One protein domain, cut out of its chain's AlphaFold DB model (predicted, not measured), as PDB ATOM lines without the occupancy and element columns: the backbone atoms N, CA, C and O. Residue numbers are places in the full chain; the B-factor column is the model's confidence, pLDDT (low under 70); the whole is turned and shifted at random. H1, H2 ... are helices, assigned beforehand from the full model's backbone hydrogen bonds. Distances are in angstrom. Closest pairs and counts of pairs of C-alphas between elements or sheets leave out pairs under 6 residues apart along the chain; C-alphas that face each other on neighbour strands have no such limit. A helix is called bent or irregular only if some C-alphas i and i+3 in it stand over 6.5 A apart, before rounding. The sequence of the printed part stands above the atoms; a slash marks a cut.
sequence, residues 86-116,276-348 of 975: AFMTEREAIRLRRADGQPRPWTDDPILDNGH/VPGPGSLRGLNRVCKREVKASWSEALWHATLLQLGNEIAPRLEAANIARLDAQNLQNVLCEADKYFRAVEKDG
ATOM      1  N   ALA A  86     134.036 191.284 152.310       93.31
ATOM      2  CA  ALA A  86     134.179 189.962 151.694       93.31
ATOM      3  C   ALA A  86     133.672 189.933 150.241       93.31
ATOM      4  O   ALA A  86     134.352 189.415 149.355       93.31
ATOM      5  N   PHE A  87     132.516 190.555 149.973       96.00
ATOM      6  CA  PHE A  87     132.000 190.718 148.612       96.00
ATOM      7  C   PHE A  87     132.985 191.486 147.714       96.00
ATOM      8  O   PHE A  87     133.210 191.089 146.571       96.00
ATOM      9  N   MET A  88     133.589 192.568 148.214       96.56
ATOM     10  CA  MET A  88     134.566 193.364 147.462       96.56
ATOM     11  C   MET A  88     135.845 192.575 147.176       96.56
ATOM     12  O   MET A  88     136.308 192.568 146.036       96.56
ATOM     13  N   THR A  89     136.378 191.880 148.182       95.38
ATOM     14  CA  THR A  89     137.574 191.041 148.061       95.38
ATOM     15  C   THR A  89     137.380 189.945 147.025       95.38
ATOM     16  O   THR A  89     138.178 189.840 146.093       95.38
ATOM     17  N   GLU A  90     136.285 189.188 147.112       95.12
ATOM     18  CA  GLU A  90     136.026 188.119 146.149       95.12
ATOM     19  C   GLU A  90     135.775 188.681 144.746       95.12
ATOM     20  O   GLU A  90     136.272 188.157 143.746       95.12
ATOM     21  N   ARG A  91     135.056 189.806 144.645       94.81
ATOM     22  CA  ARG A  91     134.789 190.419 143.344       94.81
ATOM     23  C   ARG A  91     136.061 190.918 142.666       94.81
ATOM     24  O   ARG A  91     136.159 190.810 141.438       94.81
ATOM     25  N   GLU A  92     137.008 191.459 143.425       95.12
ATOM     26  CA  GLU A  92     138.304 191.879 142.898       95.12
ATOM     27  C   GLU A  92     139.186 190.678 142.535       95.12
ATOM     28  O   GLU A  92     139.784 190.674 141.458       95.12
ATOM     29  N   ALA A  93     139.174 189.609 143.336       93.62
ATOM     30  CA  ALA A  93     139.852 188.357 143.000       93.62
ATOM     31  C   ALA A  93     139.351 187.775 141.665       93.62
ATOM     32  O   ALA A  93     140.154 187.450 140.790       93.62
ATOM     33  N   ILE A  94     138.030 187.746 141.437       93.69
ATOM     34  CA  ILE A  94     137.441 187.338 140.147       93.69
ATOM     35  C   ILE A  94     137.957 188.217 139.001       93.69
ATOM     36  O   ILE A  94     138.226 187.720 137.906       93.69
ATOM     37  N   ARG A  95     138.090 189.532 139.212       93.94
ATOM     38  CA  ARG A  95     138.613 190.443 138.184       93.94
ATOM     39  C   ARG A  95     140.066 190.112 137.839       93.94
ATOM     40  O   ARG A  95     140.388 190.101 136.652       93.94
ATOM     41  N   LEU A  96     140.906 189.854 138.842       93.50
ATOM     42  CA  LEU A  96     142.312 189.483 138.664       93.50
ATOM     43  C   LEU A  96     142.444 188.143 137.928       93.50
ATOM     44  O   LEU A  96     143.048 188.109 136.862       93.50
ATOM     45  N   ARG A  97     141.743 187.092 138.377       94.06
ATOM     46  CA  ARG A  97     141.718 185.775 137.703       94.06
ATOM     47  C   ARG A  97     141.306 185.886 136.229       94.06
ATOM     48  O   ARG A  97     141.886 185.242 135.361       94.06
ATOM     49  N   ARG A  98     140.317 186.739 135.927       91.62
ATOM     50  CA  ARG A  98     139.879 187.016 134.547       91.62
ATOM     51  C   ARG A  98     140.917 187.782 133.732       91.62
ATOM     52  O   ARG A  98     141.021 187.534 132.534       91.62
ATOM     53  N   ALA A  99     141.624 188.729 134.345       89.19
ATOM     54  CA  ALA A  99     142.696 189.472 133.687       89.19
ATOM     55  C   ALA A  99     143.889 188.561 133.355       89.19
ATOM     56  O   ALA A  99     144.460 188.703 132.280       89.19
ATOM     57  N   ASP A 100     144.162 187.576 134.211       92.50
ATOM     58  CA  ASP A 100     145.194 186.549 134.019       92.50
ATOM     59  C   ASP A 100     144.777 185.440 133.033       92.50
ATOM     60  O   ASP A 100     145.528 184.499 132.789       92.50
ATOM     61  N   GLY A 101     143.567 185.514 132.467       90.44
ATOM     62  CA  GLY A 101     143.075 184.544 131.488       90.44
ATOM     63  C   GLY A 101     142.719 183.171 132.067       90.44
ATOM     64  O   GLY A 101     142.577 182.214 131.304       90.44
ATOM     65  N   GLN A 102     142.546 183.052 133.388       92.81
ATOM     66  CA  GLN A 102     142.194 181.780 134.020       92.81
ATOM     67  C   GLN A 102     140.817 181.275 133.539       92.81
ATOM     68  O   GLN A 102     139.891 182.080 133.348       92.81
ATOM     69  N   PRO A 103     140.642 179.952 133.351       88.62
ATOM     70  CA  PRO A 103     139.357 179.372 132.980       88.62
ATOM     71  C   PRO A 103     138.352 179.443 134.140       88.62
ATOM     72  O   PRO A 103     138.714 179.634 135.296       88.62
ATOM     73  N   ARG A 104     137.065 179.287 133.818       87.12
ATOM     74  CA  ARG A 104     135.989 179.176 134.817       87.12
ATOM     75  C   ARG A 104     136.005 177.815 135.534       87.12
ATOM     76  O   ARG A 104     136.416 176.843 134.899       87.12
ATOM     77  N   PRO A 105     135.451 177.707 136.761       90.12
ATOM     78  CA  PRO A 105     134.829 178.777 137.557       90.12
ATOM     79  C   PRO A 105     135.872 179.725 138.158       90.12
ATOM     80  O   PRO A 105     136.969 179.309 138.510       90.12
ATOM     81  N   TRP A 106     135.538 181.014 138.262       90.38
ATOM     82  CA  TRP A 106     136.457 181.999 138.851       90.38
ATOM     83  C   TRP A 106     136.291 182.144 140.355       90.38
ATOM     84  O   TRP A 106     137.053 182.893 140.946       90.38
ATOM     85  N   THR A 107     135.287 181.517 140.957       93.31
ATOM     86  CA  THR A 107     134.996 181.551 142.392       93.31
ATOM     87  C   THR A 107     134.100 180.368 142.744       93.31
ATOM     88  O   THR A 107     133.360 179.887 141.883       93.31
ATOM     89  N   ASP A 108     134.131 179.936 144.002       89.50
ATOM     90  CA  ASP A 108     133.204 178.928 144.526       89.50
ATOM     91  C   ASP A 108     131.823 179.522 144.855       89.50
ATOM     92  O   ASP A 108     130.868 178.781 145.087       89.50
ATOM     93  N   ASP A 109     131.679 180.856 144.847       90.19
ATOM     94  CA  ASP A 109     130.388 181.518 145.026       90.19
ATOM     95  C   ASP A 109     129.540 181.413 143.737       90.19
ATOM     96  O   ASP A 109     129.816 182.090 142.735       90.19
ATOM     97  N   PRO A 110     128.444 180.627 143.731       86.38
ATOM     98  CA  PRO A 110     127.666 180.393 142.520       86.38
ATOM     99  C   PRO A 110     126.914 181.643 142.045       86.38
ATOM    100  O   PRO A 110     126.543 181.714 140.869       86.38
ATOM    101  N   ILE A 111     126.667 182.626 142.916       90.06
ATOM    102  CA  ILE A 111     126.013 183.887 142.559       90.06
ATOM    103  C   ILE A 111     127.002 184.763 141.798       90.06
ATOM    104  O   ILE A 111     126.636 185.295 140.750       90.06
ATOM    105  N   LEU A 112     128.229 184.909 142.300       90.00
ATOM    106  CA  LEU A 112     129.266 185.730 141.673       90.00
ATOM    107  C   LEU A 112     129.840 185.082 140.410       90.00
ATOM    108  O   LEU A 112     130.063 185.792 139.428       90.00
ATOM    109  N   ASP A 113     130.007 183.755 140.384       86.50
ATOM    110  CA  ASP A 113     130.489 183.061 139.186       86.50
ATOM    111  C   ASP A 113     129.468 183.161 138.045       86.50
ATOM    112  O   ASP A 113     129.824 183.445 136.899       86.50
ATOM    113  N   ASN A 114     128.171 183.020 138.348       84.00
ATOM    114  CA  ASN A 114     127.125 183.028 137.325       84.00
ATOM    115  C   ASN A 114     126.509 184.402 137.057       84.00
ATOM    116  O   ASN A 114     125.916 184.577 135.990       84.00
ATOM    117  N   GLY A 115     126.599 185.355 137.980       82.81
ATOM    118  CA  GLY A 115     125.903 186.638 137.935       82.81
ATOM    119  C   GLY A 115     126.698 187.773 137.287       82.81
ATOM    120  O   GLY A 115     127.918 187.837 137.362       82.81
ATOM    121  N   HIS A 116     126.002 188.723 136.660       83.31
ATOM    122  CA  HIS A 116     126.642 189.936 136.136       83.31
ATOM    123  C   HIS A 116     126.771 191.028 137.208       83.31
ATOM    124  O   HIS A 116     125.768 191.653 137.557       83.31
ATOM    125  N   VAL A 276     126.690 210.589 143.918       88.75
ATOM    126  CA  VAL A 276     125.252 210.776 143.696       88.75
ATOM    127  C   VAL A 276     124.524 209.490 144.099       88.75
ATOM    128  O   VAL A 276     124.832 208.431 143.542       88.75
ATOM    129  N   PRO A 277     123.562 209.533 145.039       87.00
ATOM    130  CA  PRO A 277     122.868 208.332 145.487       87.00
ATOM    131  C   PRO A 277     122.026 207.708 144.367       87.00
ATOM    132  O   PRO A 277     121.288 208.386 143.652       87.00
ATOM    133  N   GLY A 278     122.097 206.381 144.246       84.81
ATOM    134  CA  GLY A 278     121.249 205.579 143.366       84.81
ATOM    135  C   GLY A 278     120.351 204.620 144.159       84.81
ATOM    136  O   GLY A 278     120.693 204.245 145.281       84.81
ATOM    137  N   PRO A 279     119.233 204.126 143.592       84.69
ATOM    138  CA  PRO A 279     118.297 203.263 144.322       84.69
ATOM    139  C   PRO A 279     118.940 202.014 144.941       84.69
ATOM    140  O   PRO A 279     118.531 201.576 146.011       84.69
ATOM    141  N   GLY A 280     119.937 201.423 144.272       89.12
ATOM    142  CA  GLY A 280     120.674 200.276 144.805       89.12
ATOM    143  C   GLY A 280     121.619 200.639 145.946       89.12
ATOM    144  O   GLY A 280     121.671 199.904 146.922       89.12
ATOM    145  N   SER A 281     122.314 201.778 145.874       93.69
ATOM    146  CA  SER A 281     123.241 202.197 146.931       93.69
ATOM    147  C   SER A 281     122.527 202.687 148.188       93.69
ATOM    148  O   SER A 281     123.043 202.500 149.283       93.69
ATOM    149  N   LEU A 282     121.326 203.265 148.051       95.62
ATOM    150  CA  LEU A 282     120.453 203.588 149.187       95.62
ATOM    151  C   LEU A 282     120.082 202.316 149.967       95.62
ATOM    152  O   LEU A 282     120.273 202.249 151.181       95.62
ATOM    153  N   ARG A 283     119.625 201.272 149.259       96.06
ATOM    154  CA  ARG A 283     119.320 199.962 149.861       96.06
ATOM    155  C   ARG A 283     120.565 199.276 150.418       96.06
ATOM    156  O   ARG A 283     120.510 198.722 151.509       96.06
ATOM    157  N   GLY A 284     121.678 199.329 149.688       96.06
ATOM    158  CA  GLY A 284     122.960 198.784 150.124       96.06
ATOM    159  C   GLY A 284     123.406 199.393 151.450       96.06
ATOM    160  O   GLY A 284     123.702 198.654 152.383       96.06
ATOM    161  N   LEU A 285     123.358 200.724 151.580       97.19
ATOM    162  CA  LEU A 285     123.732 201.392 152.826       97.19
ATOM    163  C   LEU A 285     122.734 201.120 153.961       97.19
ATOM    164  O   LEU A 285     123.159 200.924 155.096       97.19
ATOM    165  N   ASN A 286     121.429 201.013 153.668       97.62
ATOM    166  CA  ASN A 286     120.440 200.558 154.658       97.62
ATOM    167  C   ASN A 286     120.801 199.185 155.227       97.62
ATOM    168  O   ASN A 286     120.760 199.007 156.441       97.62
ATOM    169  N   ARG A 287     121.200 198.236 154.371       96.44
ATOM    170  CA  ARG A 287     121.630 196.899 154.804       96.44
ATOM    171  C   ARG A 287     122.857 196.972 155.707       96.44
ATOM    172  O   ARG A 287     122.860 196.325 156.745       96.44
ATOM    173  N   VAL A 288     123.851 197.787 155.350       97.12
ATOM    174  CA  VAL A 288     125.057 197.992 156.174       97.12
ATOM    175  C   VAL A 288     124.725 198.595 157.541       97.12
ATOM    176  O   VAL A 288     125.362 198.248 158.524       97.12
ATOM    177  N   CYS A 289     123.692 199.432 157.632       96.19
ATOM    178  CA  CYS A 289     123.225 200.005 158.899       96.19
ATOM    179  C   CYS A 289     122.157 199.143 159.609       96.19
ATOM    180  O   CYS A 289     121.522 199.626 160.543       96.19
ATOM    181  N   LYS A 290     121.858 197.924 159.119       94.19
ATOM    182  CA  LYS A 290     120.724 197.074 159.555       94.19
ATOM    183  C   LYS A 290     119.374 197.811 159.655       94.19
ATOM    184  O   LYS A 290     118.514 197.490 160.472       94.19
ATOM    185  N   ARG A 291     119.153 198.784 158.773       93.94
ATOM    186  CA  ARG A 291     117.868 199.475 158.606       93.94
ATOM    187  C   ARG A 291     116.940 198.661 157.714       93.94
ATOM    188  O   ARG A 291     117.386 197.823 156.928       93.94
ATOM    189  N   GLU A 292     115.645 198.971 157.765       92.25
ATOM    190  CA  GLU A 292     114.703 198.477 156.760       92.25
ATOM    191  C   GLU A 292     115.243 198.791 155.354       92.25
ATOM    192  O   GLU A 292     115.614 199.925 155.051       92.25
ATOM    193  N   VAL A 293     115.302 197.783 154.476       88.44
ATOM    194  CA  VAL A 293     115.992 197.880 153.178       88.44
ATOM    195  C   VAL A 293     115.482 199.058 152.339       88.44
ATOM    196  O   VAL A 293     116.271 199.702 151.648       88.44
ATOM    197  N   LYS A 294     114.182 199.367 152.410       88.62
ATOM    198  CA  LYS A 294     113.533 200.461 151.668       88.62
ATOM    199  C   LYS A 294     113.416 201.774 152.454       88.62
ATOM    200  O   LYS A 294     112.800 202.704 151.939       88.62
ATOM    201  N   ALA A 295     114.009 201.873 153.646       89.19
ATOM    202  CA  ALA A 295     113.993 203.103 154.429       89.19
ATOM    203  C   ALA A 295     114.567 204.278 153.623       89.19
ATOM    204  O   ALA A 295     115.567 204.139 152.909       89.19
ATOM    205  N   SER A 296     113.931 205.441 153.745       89.44
ATOM    206  CA  SER A 296     114.386 206.664 153.094       89.44
ATOM    207  C   SER A 296     115.651 207.219 153.759       89.44
ATOM    208  O   SER A 296     115.948 206.976 154.935       89.44
ATOM    209  N   TRP A 297     116.405 207.989 152.980       90.25
ATOM    210  CA  TRP A 297     117.551 208.754 153.445       90.25
ATOM    211  C   TRP A 297     117.343 210.229 153.120       90.25
ATOM    212  O   TRP A 297     116.855 210.547 152.035       90.25
ATOM    213  N   SER A 298     117.790 211.123 154.002       89.00
ATOM    214  CA  SER A 298     118.187 212.458 153.553       89.00
ATOM    215  C   SER A 298     119.538 212.357 152.838       89.00
ATOM    216  O   SER A 298     120.380 211.530 153.202       89.00
ATOM    217  N   GLU A 299     119.758 213.182 151.811       81.56
ATOM    218  CA  GLU A 299     121.001 213.147 151.024       81.56
ATOM    219  C   GLU A 299     122.228 213.422 151.907       81.56
ATOM    220  O   GLU A 299     123.212 212.691 151.831       81.56
ATOM    221  N   ALA A 300     122.125 214.389 152.826       82.19
ATOM    222  CA  ALA A 300     123.187 214.728 153.771       82.19
ATOM    223  C   ALA A 300     123.534 213.571 154.727       82.19
ATOM    224  O   ALA A 300     124.712 213.258 154.899       82.19
ATOM    225  N   LEU A 301     122.533 212.894 155.305       89.25
ATOM    226  CA  LEU A 301     122.762 211.765 156.217       89.25
ATOM    227  C   LEU A 301     123.338 210.551 155.482       89.25
ATOM    228  O   LEU A 301     124.234 209.879 155.996       89.25
ATOM    229  N   TRP A 302     122.842 210.272 154.272       95.12
ATOM    230  CA  TRP A 302     123.377 209.199 153.434       95.12
ATOM    231  C   TRP A 302     124.838 209.453 153.087       95.12
ATOM    232  O   TRP A 302     125.659 208.551 153.208       95.12
ATOM    233  N   HIS A 303     125.166 210.690 152.715       92.31
ATOM    234  CA  HIS A 303     126.520 211.078 152.357       92.31
ATOM    235  C   HIS A 303     127.476 210.989 153.553       92.31
ATOM    236  O   HIS A 303     128.524 210.360 153.449       92.31
ATOM    237  N   ALA A 304     127.089 211.527 154.716       89.38
ATOM    238  CA  ALA A 304     127.880 211.418 155.942       89.38
ATOM    239  C   ALA A 304     128.146 209.947 156.321       89.38
ATOM    240  O   ALA A 304     129.279 209.571 156.620       89.38
ATOM    241  N   THR A 305     127.120 209.096 156.232       95.50
ATOM    242  CA  THR A 305     127.229 207.662 156.554       95.50
ATOM    243  C   THR A 305     128.060 206.897 155.518       95.50
ATOM    244  O   THR A 305     128.821 205.998 155.870       95.50
ATOM    245  N   LEU A 306     127.981 207.271 154.236       96.81
ATOM    246  CA  LEU A 306     128.824 206.717 153.174       96.81
ATOM    247  C   LEU A 306     130.308 207.021 153.417       96.81
ATOM    248  O   LEU A 306     131.146 206.133 153.266       96.81
ATOM    249  N   LEU A 307     130.636 208.258 153.803       94.38
ATOM    250  CA  LEU A 307     132.013 208.655 154.106       94.38
ATOM    251  C   LEU A 307     132.542 207.946 155.358       94.38
ATOM    252  O   LEU A 307     133.685 207.485 155.352       94.38
ATOM    253  N   GLN A 308     131.709 207.789 156.396       94.38
ATOM    254  CA  GLN A 308     132.050 206.965 157.559       94.38
ATOM    255  C   GLN A 308     132.381 205.530 157.133       94.38
ATOM    256  O   GLN A 308     133.434 205.015 157.503       94.38
ATOM    257  N   LEU A 309     131.527 204.909 156.313       97.19
ATOM    258  CA  LEU A 309     131.747 203.551 155.821       97.19
ATOM    259  C   LEU A 309     133.059 203.437 155.041       97.19
ATOM    260  O   LEU A 309     133.819 202.501 155.270       97.19
ATOM    261  N   GLY A 310     133.341 204.391 154.152       94.38
ATOM    262  CA  GLY A 310     134.584 204.420 153.381       94.38
ATOM    263  C   GLY A 310     135.828 204.474 154.266       94.38
ATOM    264  O   GLY A 310     136.800 203.770 153.998       94.38
ATOM    265  N   ASN A 311     135.785 205.256 155.347       92.19
ATOM    266  CA  ASN A 311     136.872 205.319 156.322       92.19
ATOM    267  C   ASN A 311     137.001 204.018 157.131       92.19
ATOM    268  O   ASN A 311     138.118 203.568 157.365       92.19
ATOM    269  N   GLU A 312     135.884 203.396 157.517       93.56
ATOM    270  CA  GLU A 312     135.890 202.154 158.300       93.56
ATOM    271  C   GLU A 312     136.439 200.955 157.508       93.56
ATOM    272  O   GLU A 312     137.165 200.124 158.057       93.56
ATOM    273  N   ILE A 313     136.127 200.859 156.211       95.56
ATOM    274  CA  ILE A 313     136.576 199.729 155.383       95.56
ATOM    275  C   ILE A 313     137.978 199.917 154.803       95.56
ATOM    276  O   ILE A 313     138.599 198.916 154.453       95.56
ATOM    277  N   ALA A 314     138.490 201.149 154.694       92.94
ATOM    278  CA  ALA A 314     139.751 201.432 154.002       92.94
ATOM    279  C   ALA A 314     140.940 200.569 154.482       92.94
ATOM    280  O   ALA A 314     141.568 199.951 153.622       92.94
ATOM    281  N   PRO A 315     141.202 200.400 155.797       92.38
ATOM    282  CA  PRO A 315     142.295 199.536 156.260       92.38
ATOM    283  C   PRO A 315     142.106 198.059 155.882       92.38
ATOM    284  O   PRO A 315     143.070 197.341 155.630       92.38
ATOM    285  N   ARG A 316     140.851 197.586 155.820       93.00
ATOM    286  CA  ARG A 316     140.526 196.197 155.451       93.00
ATOM    287  C   ARG A 316     140.696 195.959 153.950       93.00
ATOM    288  O   ARG A 316     141.103 194.873 153.552       93.00
ATOM    289  N   LEU A 317     140.393 196.964 153.128       92.38
ATOM    290  CA  LEU A 317     140.635 196.920 151.686       92.38
ATOM    291  C   LEU A 317     142.131 196.934 151.378       92.38
ATOM    292  O   LEU A 317     142.585 196.119 150.581       92.38
ATOM    293  N   GLU A 318     142.897 197.780 152.063       90.31
ATOM    294  CA  GLU A 318     144.353 197.839 151.926       90.31
ATOM    295  C   GLU A 318     145.010 196.501 152.295       90.31
ATOM    296  O   GLU A 318     145.814 195.978 151.527       90.31
ATOM    297  N   ALA A 319     144.577 195.872 153.394       89.38
ATOM    298  CA  ALA A 319     145.017 194.527 153.771       89.38
ATOM    299  C   ALA A 319     144.669 193.447 152.722       89.38
ATOM    300  O   ALA A 319     145.370 192.445 152.611       89.38
ATOM    301  N   ALA A 320     143.610 193.657 151.933       86.75
ATOM    302  CA  ALA A 320     143.223 192.800 150.812       86.75
ATOM    303  C   ALA A 320     143.863 193.219 149.469       86.75
ATOM    304  O   ALA A 320     143.474 192.699 148.423       86.75
ATOM    305  N   ASN A 321     144.827 194.149 149.484       91.44
ATOM    306  CA  ASN A 321     145.478 194.728 148.306       91.44
ATOM    307  C   ASN A 321     144.496 195.405 147.324       91.44
ATOM    308  O   ASN A 321     144.673 195.378 146.104       91.44
ATOM    309  N   ILE A 322     143.433 196.004 147.864       91.50
ATOM    310  CA  ILE A 322     142.440 196.792 147.133       91.50
ATOM    311  C   ILE A 322     142.662 198.261 147.475       91.50
ATOM    312  O   ILE A 322     142.591 198.656 148.638       91.50
ATOM    313  N   ALA A 323     142.903 199.085 146.453       88.81
ATOM    314  CA  ALA A 323     143.081 200.521 146.636       88.81
ATOM    315  C   ALA A 323     141.856 201.173 147.303       88.81
ATOM    316  O   ALA A 323     140.714 200.732 147.135       88.81
ATOM    317  N   ARG A 324     142.102 202.251 148.058       89.69
ATOM    318  CA  ARG A 324     141.045 203.026 148.716       89.69
ATOM    319  C   ARG A 324     140.046 203.541 147.681       89.69
ATOM    320  O   ARG A 324     140.428 204.168 146.696       89.69
ATOM    321  N   LEU A 325     138.762 203.344 147.965       93.38
ATOM    322  CA  LEU A 325     137.685 203.844 147.119       93.38
ATOM    323  C   LEU A 325     137.354 205.298 147.442       93.38
ATOM    324  O   LEU A 325     137.202 205.665 148.608       93.38
ATOM    325  N   ASP A 326     137.157 206.096 146.398       92.94
ATOM    326  CA  ASP A 326     136.382 207.326 146.521       92.94
ATOM    327  C   ASP A 326     134.892 207.023 146.752       92.94
ATOM    328  O   ASP A 326     134.401 205.908 146.525       92.94
ATOM    329  N   ALA A 327     134.155 208.031 147.218       93.62
ATOM    330  CA  ALA A 327     132.740 207.897 147.545       93.62
ATOM    331  C   ALA A 327     131.892 207.416 146.355       93.62
ATOM    332  O   ALA A 327     130.909 206.695 146.539       93.62
ATOM    333  N   GLN A 328     132.271 207.762 145.125       92.06
ATOM    334  CA  GLN A 328     131.559 207.347 143.924       92.06
ATOM    335  C   GLN A 328     131.735 205.851 143.625       92.06
ATOM    336  O   GLN A 328     130.758 205.166 143.315       92.06
ATOM    337  N   ASN A 329     132.953 205.323 143.735       93.62
ATOM    338  CA  ASN A 329     133.214 203.892 143.608       93.62
ATOM    339  C   ASN A 329     132.559 203.112 144.757       93.62
ATOM    340  O   ASN A 329     131.912 202.092 144.512       93.62
ATOM    341  N   LEU A 330     132.594 203.637 145.986       96.06
ATOM    342  CA  LEU A 330     131.894 203.027 147.119       96.06
ATOM    343  C   LEU A 330     130.367 202.988 146.918       96.06
ATOM    344  O   LEU A 330     129.722 201.973 147.187       96.06
ATOM    345  N   GLN A 331     129.780 204.060 146.380       94.62
ATOM    346  CA  GLN A 331     128.364 204.108 146.007       94.62
ATOM    347  C   GLN A 331     128.017 203.020 144.977       94.62
ATOM    348  O   GLN A 331     127.002 202.332 145.135       94.62
ATOM    349  N   ASN A 332     128.860 202.821 143.959       92.38
ATOM    350  CA  ASN A 332     128.675 201.755 142.969       92.38
ATOM    351  C   ASN A 332     128.738 200.365 143.621       92.38
ATOM    352  O   ASN A 332     127.858 199.535 143.383       92.38
ATOM    353  N   VAL A 333     129.718 200.132 144.497       95.44
ATOM    354  CA  VAL A 333     129.871 198.869 145.233       95.44
ATOM    355  C   VAL A 333     128.632 198.550 146.067       95.44
ATOM    356  O   VAL A 333     128.136 197.427 146.003       95.44
ATOM    357  N   LEU A 334     128.061 199.526 146.781       97.00
ATOM    358  CA  LEU A 334     126.827 199.326 147.553       97.00
ATOM    359  C   LEU A 334     125.637 198.915 146.671       97.00
ATOM    360  O   LEU A 334     124.792 198.123 147.091       97.00
ATOM    361  N   CYS A 335     125.568 199.428 145.439       93.12
ATOM    362  CA  CYS A 335     124.549 199.029 144.468       93.12
ATOM    363  C   CYS A 335     124.705 197.561 144.041       93.12
ATOM    364  O   CYS A 335     123.710 196.835 143.957       93.12
ATOM    365  N   GLU A 336     125.937 197.110 143.790       93.06
ATOM    366  CA  GLU A 336     126.228 195.718 143.427       93.06
ATOM    367  C   GLU A 336     126.057 194.761 144.616       93.06
ATOM    368  O   GLU A 336     125.457 193.697 144.459       93.06
ATOM    369  N   ALA A 337     126.473 195.170 145.814       93.75
ATOM    370  CA  ALA A 337     126.291 194.406 147.042       93.75
ATOM    371  C   ALA A 337     124.800 194.181 147.353       93.75
ATOM    372  O   ALA A 337     124.401 193.064 147.669       93.75
ATOM    373  N   ASP A 338     123.928 195.185 147.166       94.31
ATOM    374  CA  ASP A 338     122.472 194.984 147.280       94.31
ATOM    375  C   ASP A 338     121.944 193.946 146.275       94.31
ATOM    376  O   ASP A 338     121.056 193.161 146.611       94.31
ATOM    377  N   LYS A 339     122.460 193.908 145.037       91.69
ATOM    378  CA  LYS A 339     122.072 192.861 144.070       91.69
ATOM    379  C   LYS A 339     122.513 191.481 144.546       91.69
ATOM    380  O   LYS A 339     121.734 190.540 144.413       91.69
ATOM    381  N   TYR A 340     123.723 191.380 145.089       92.81
ATOM    382  CA  TYR A 340     124.267 190.138 145.625       92.81
ATOM    383  C   TYR A 340     123.440 189.645 146.818       92.81
ATOM    384  O   TYR A 340     122.904 188.541 146.771       92.81
ATOM    385  N   PHE A 341     123.200 190.491 147.822       91.81
ATOM    386  CA  PHE A 341     122.397 190.121 148.992       91.81
ATOM    387  C   PHE A 341     120.960 189.736 148.624       91.81
ATOM    388  O   PHE A 341     120.441 188.751 149.141       91.81
ATOM    389  N   ARG A 342     120.335 190.419 147.655       90.69
ATOM    390  CA  ARG A 342     119.016 190.009 147.137       90.69
ATOM    391  C   ARG A 342     119.035 188.674 146.395       90.69
ATOM    392  O   ARG A 342     117.999 188.025 146.318       90.69
ATOM    393  N   ALA A 343     120.156 188.295 145.785       86.94
ATOM    394  CA  ALA A 343     120.299 186.986 145.154       86.94
ATOM    395  C   ALA A 343     120.482 185.882 146.206       86.94
ATOM    396  O   ALA A 343     119.895 184.815 146.051       86.94
ATOM    397  N   VAL A 344     121.213 186.166 147.292       84.75
ATOM    398  CA  VAL A 344     121.314 185.282 148.467       84.75
ATOM    399  C   VAL A 344     119.925 185.039 149.070       84.75
ATOM    400  O   VAL A 344     119.544 183.895 149.272       84.75
ATOM    401  N   GLU A 345     119.121 186.093 149.241       85.06
ATOM    402  CA  GLU A 345     117.728 186.017 149.729       85.06
ATOM    403  C   GLU A 345     116.764 185.264 148.786       85.06
ATOM    404  O   GLU A 345     115.633 184.972 149.168       85.06
ATOM    405  N   LYS A 346     117.171 184.980 147.542       78.25
ATOM    406  CA  LYS A 346     116.359 184.326 146.498       78.25
ATOM    407  C   LYS A 346     116.950 182.981 146.069       78.25
ATOM    408  O   LYS A 346     117.031 182.693 144.871       78.25
ATOM    409  N   ASP A 347     117.397 182.184 147.035       73.56
ATOM    410  CA  ASP A 347     117.958 180.841 146.828       73.56
ATOM    411  C   ASP A 347     119.114 180.813 145.806       73.56
ATOM    412  O   ASP A 347     119.175 179.957 144.921       73.56
ATOM    413  N   GLY A 348     120.005 181.810 145.858       67.62
ATOM    414  CA  GLY A 348     121.202 181.866 145.013       67.62
ATOM    415  C   GLY A 348     120.943 182.187 143.536       67.62
ATOM    416  O   GLY A 348     121.785 181.915 142.680       67.62
TER     417      GLY A 348
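Overview. This is residues 86 to 116 and 276 to 348 of the 975 residues of the protein "aGPT-Pplase1 domain-containing protein" of Proteobacteria bacterium (UniProt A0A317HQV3). One helix, H5, runs through the middle, and the other helices are set round it: H3 crosses it closely on one side, H1 lies on the opposite side with looser contacts, H4 crosses near the first end of H5, and the short H2 sits by its last end. The packing is mostly crossed, with helices at large angles and not side by side. The printed part has 104 residues with five named helices, H1 to H5 in order along the chain, and no named strand; the class is all helix. It is compact, with a radius of gyration of the C-alphas of 14.5 A, and spans 44 by 32 by 20 A.

Along the chain. Find C-alpha 86 at (134.179, 189.962, 151.694); from there H1 runs through residues 86 to 99, 19.9 A long. H2 is residues 110 to 114, 5.9 A. Past the cut, look for H3 at residues 279 to 288, 14.6 A. H4, the longest helix, begins at C-alpha 299, (121.001, 213.147, 151.024), and takes residues 299 to 319 over 30.5 A. It has a kink of 35 degrees near residue 313 and is irregular: C-alphas 312 and 315 are 7.2 A apart. H5, residues 327 to 344 and 25.4 A, ends at C-alpha 344, (121.314, 185.282, 148.467).

Arrangement. Start at the hub, H5, which touches H2, H3 and H4. With residues 331 to 339 alone it touches H3, about perpendicular at 78 degrees; the closest C-alphas, of Gly 280 and Cys 335, are 4.1 A apart. Residues 327 to 331 of H5 touch residues 306 to 310 of H4, about perpendicular at 84 degrees, closest at the C-alphas of Leu 307 and Ala 327, 6.6 A. H3 and H4 only just touch, with 3 pairs of C-alphas within 8 A, the closest being Leu 285 and Leu 306 at 7.4 A. Residues 340 to 344 of H5 touch H2, closest at the C-alphas of Ile 111 and Ala 343, 7.0 A. H1 is close to H5 but not clearly touching, with the C-alphas of Phe 87 and Ala 337 closest at 7.0 A. H3 is apart from H1 and from H2. In H1, H2, H3 and H5 every O i to N i+4 pair is within hydrogen-bond range; in H4, 15 of 17 are.

Size, cuts and confidence. The two C-alphas farthest apart, of Pro 103 and Ser 298, are 44.3 A from each other. Residues 117 to 275 are not printed, and C-alphas 116 and 276 stand 22.2 A apart across this cut, which falls in the link from H2 to H3. The links printed whole, H1 to H2, H3 to H4 and H4 to H5, are short. The mean pLDDT of the printed part is 91.2, and residue 348 alone is under 70.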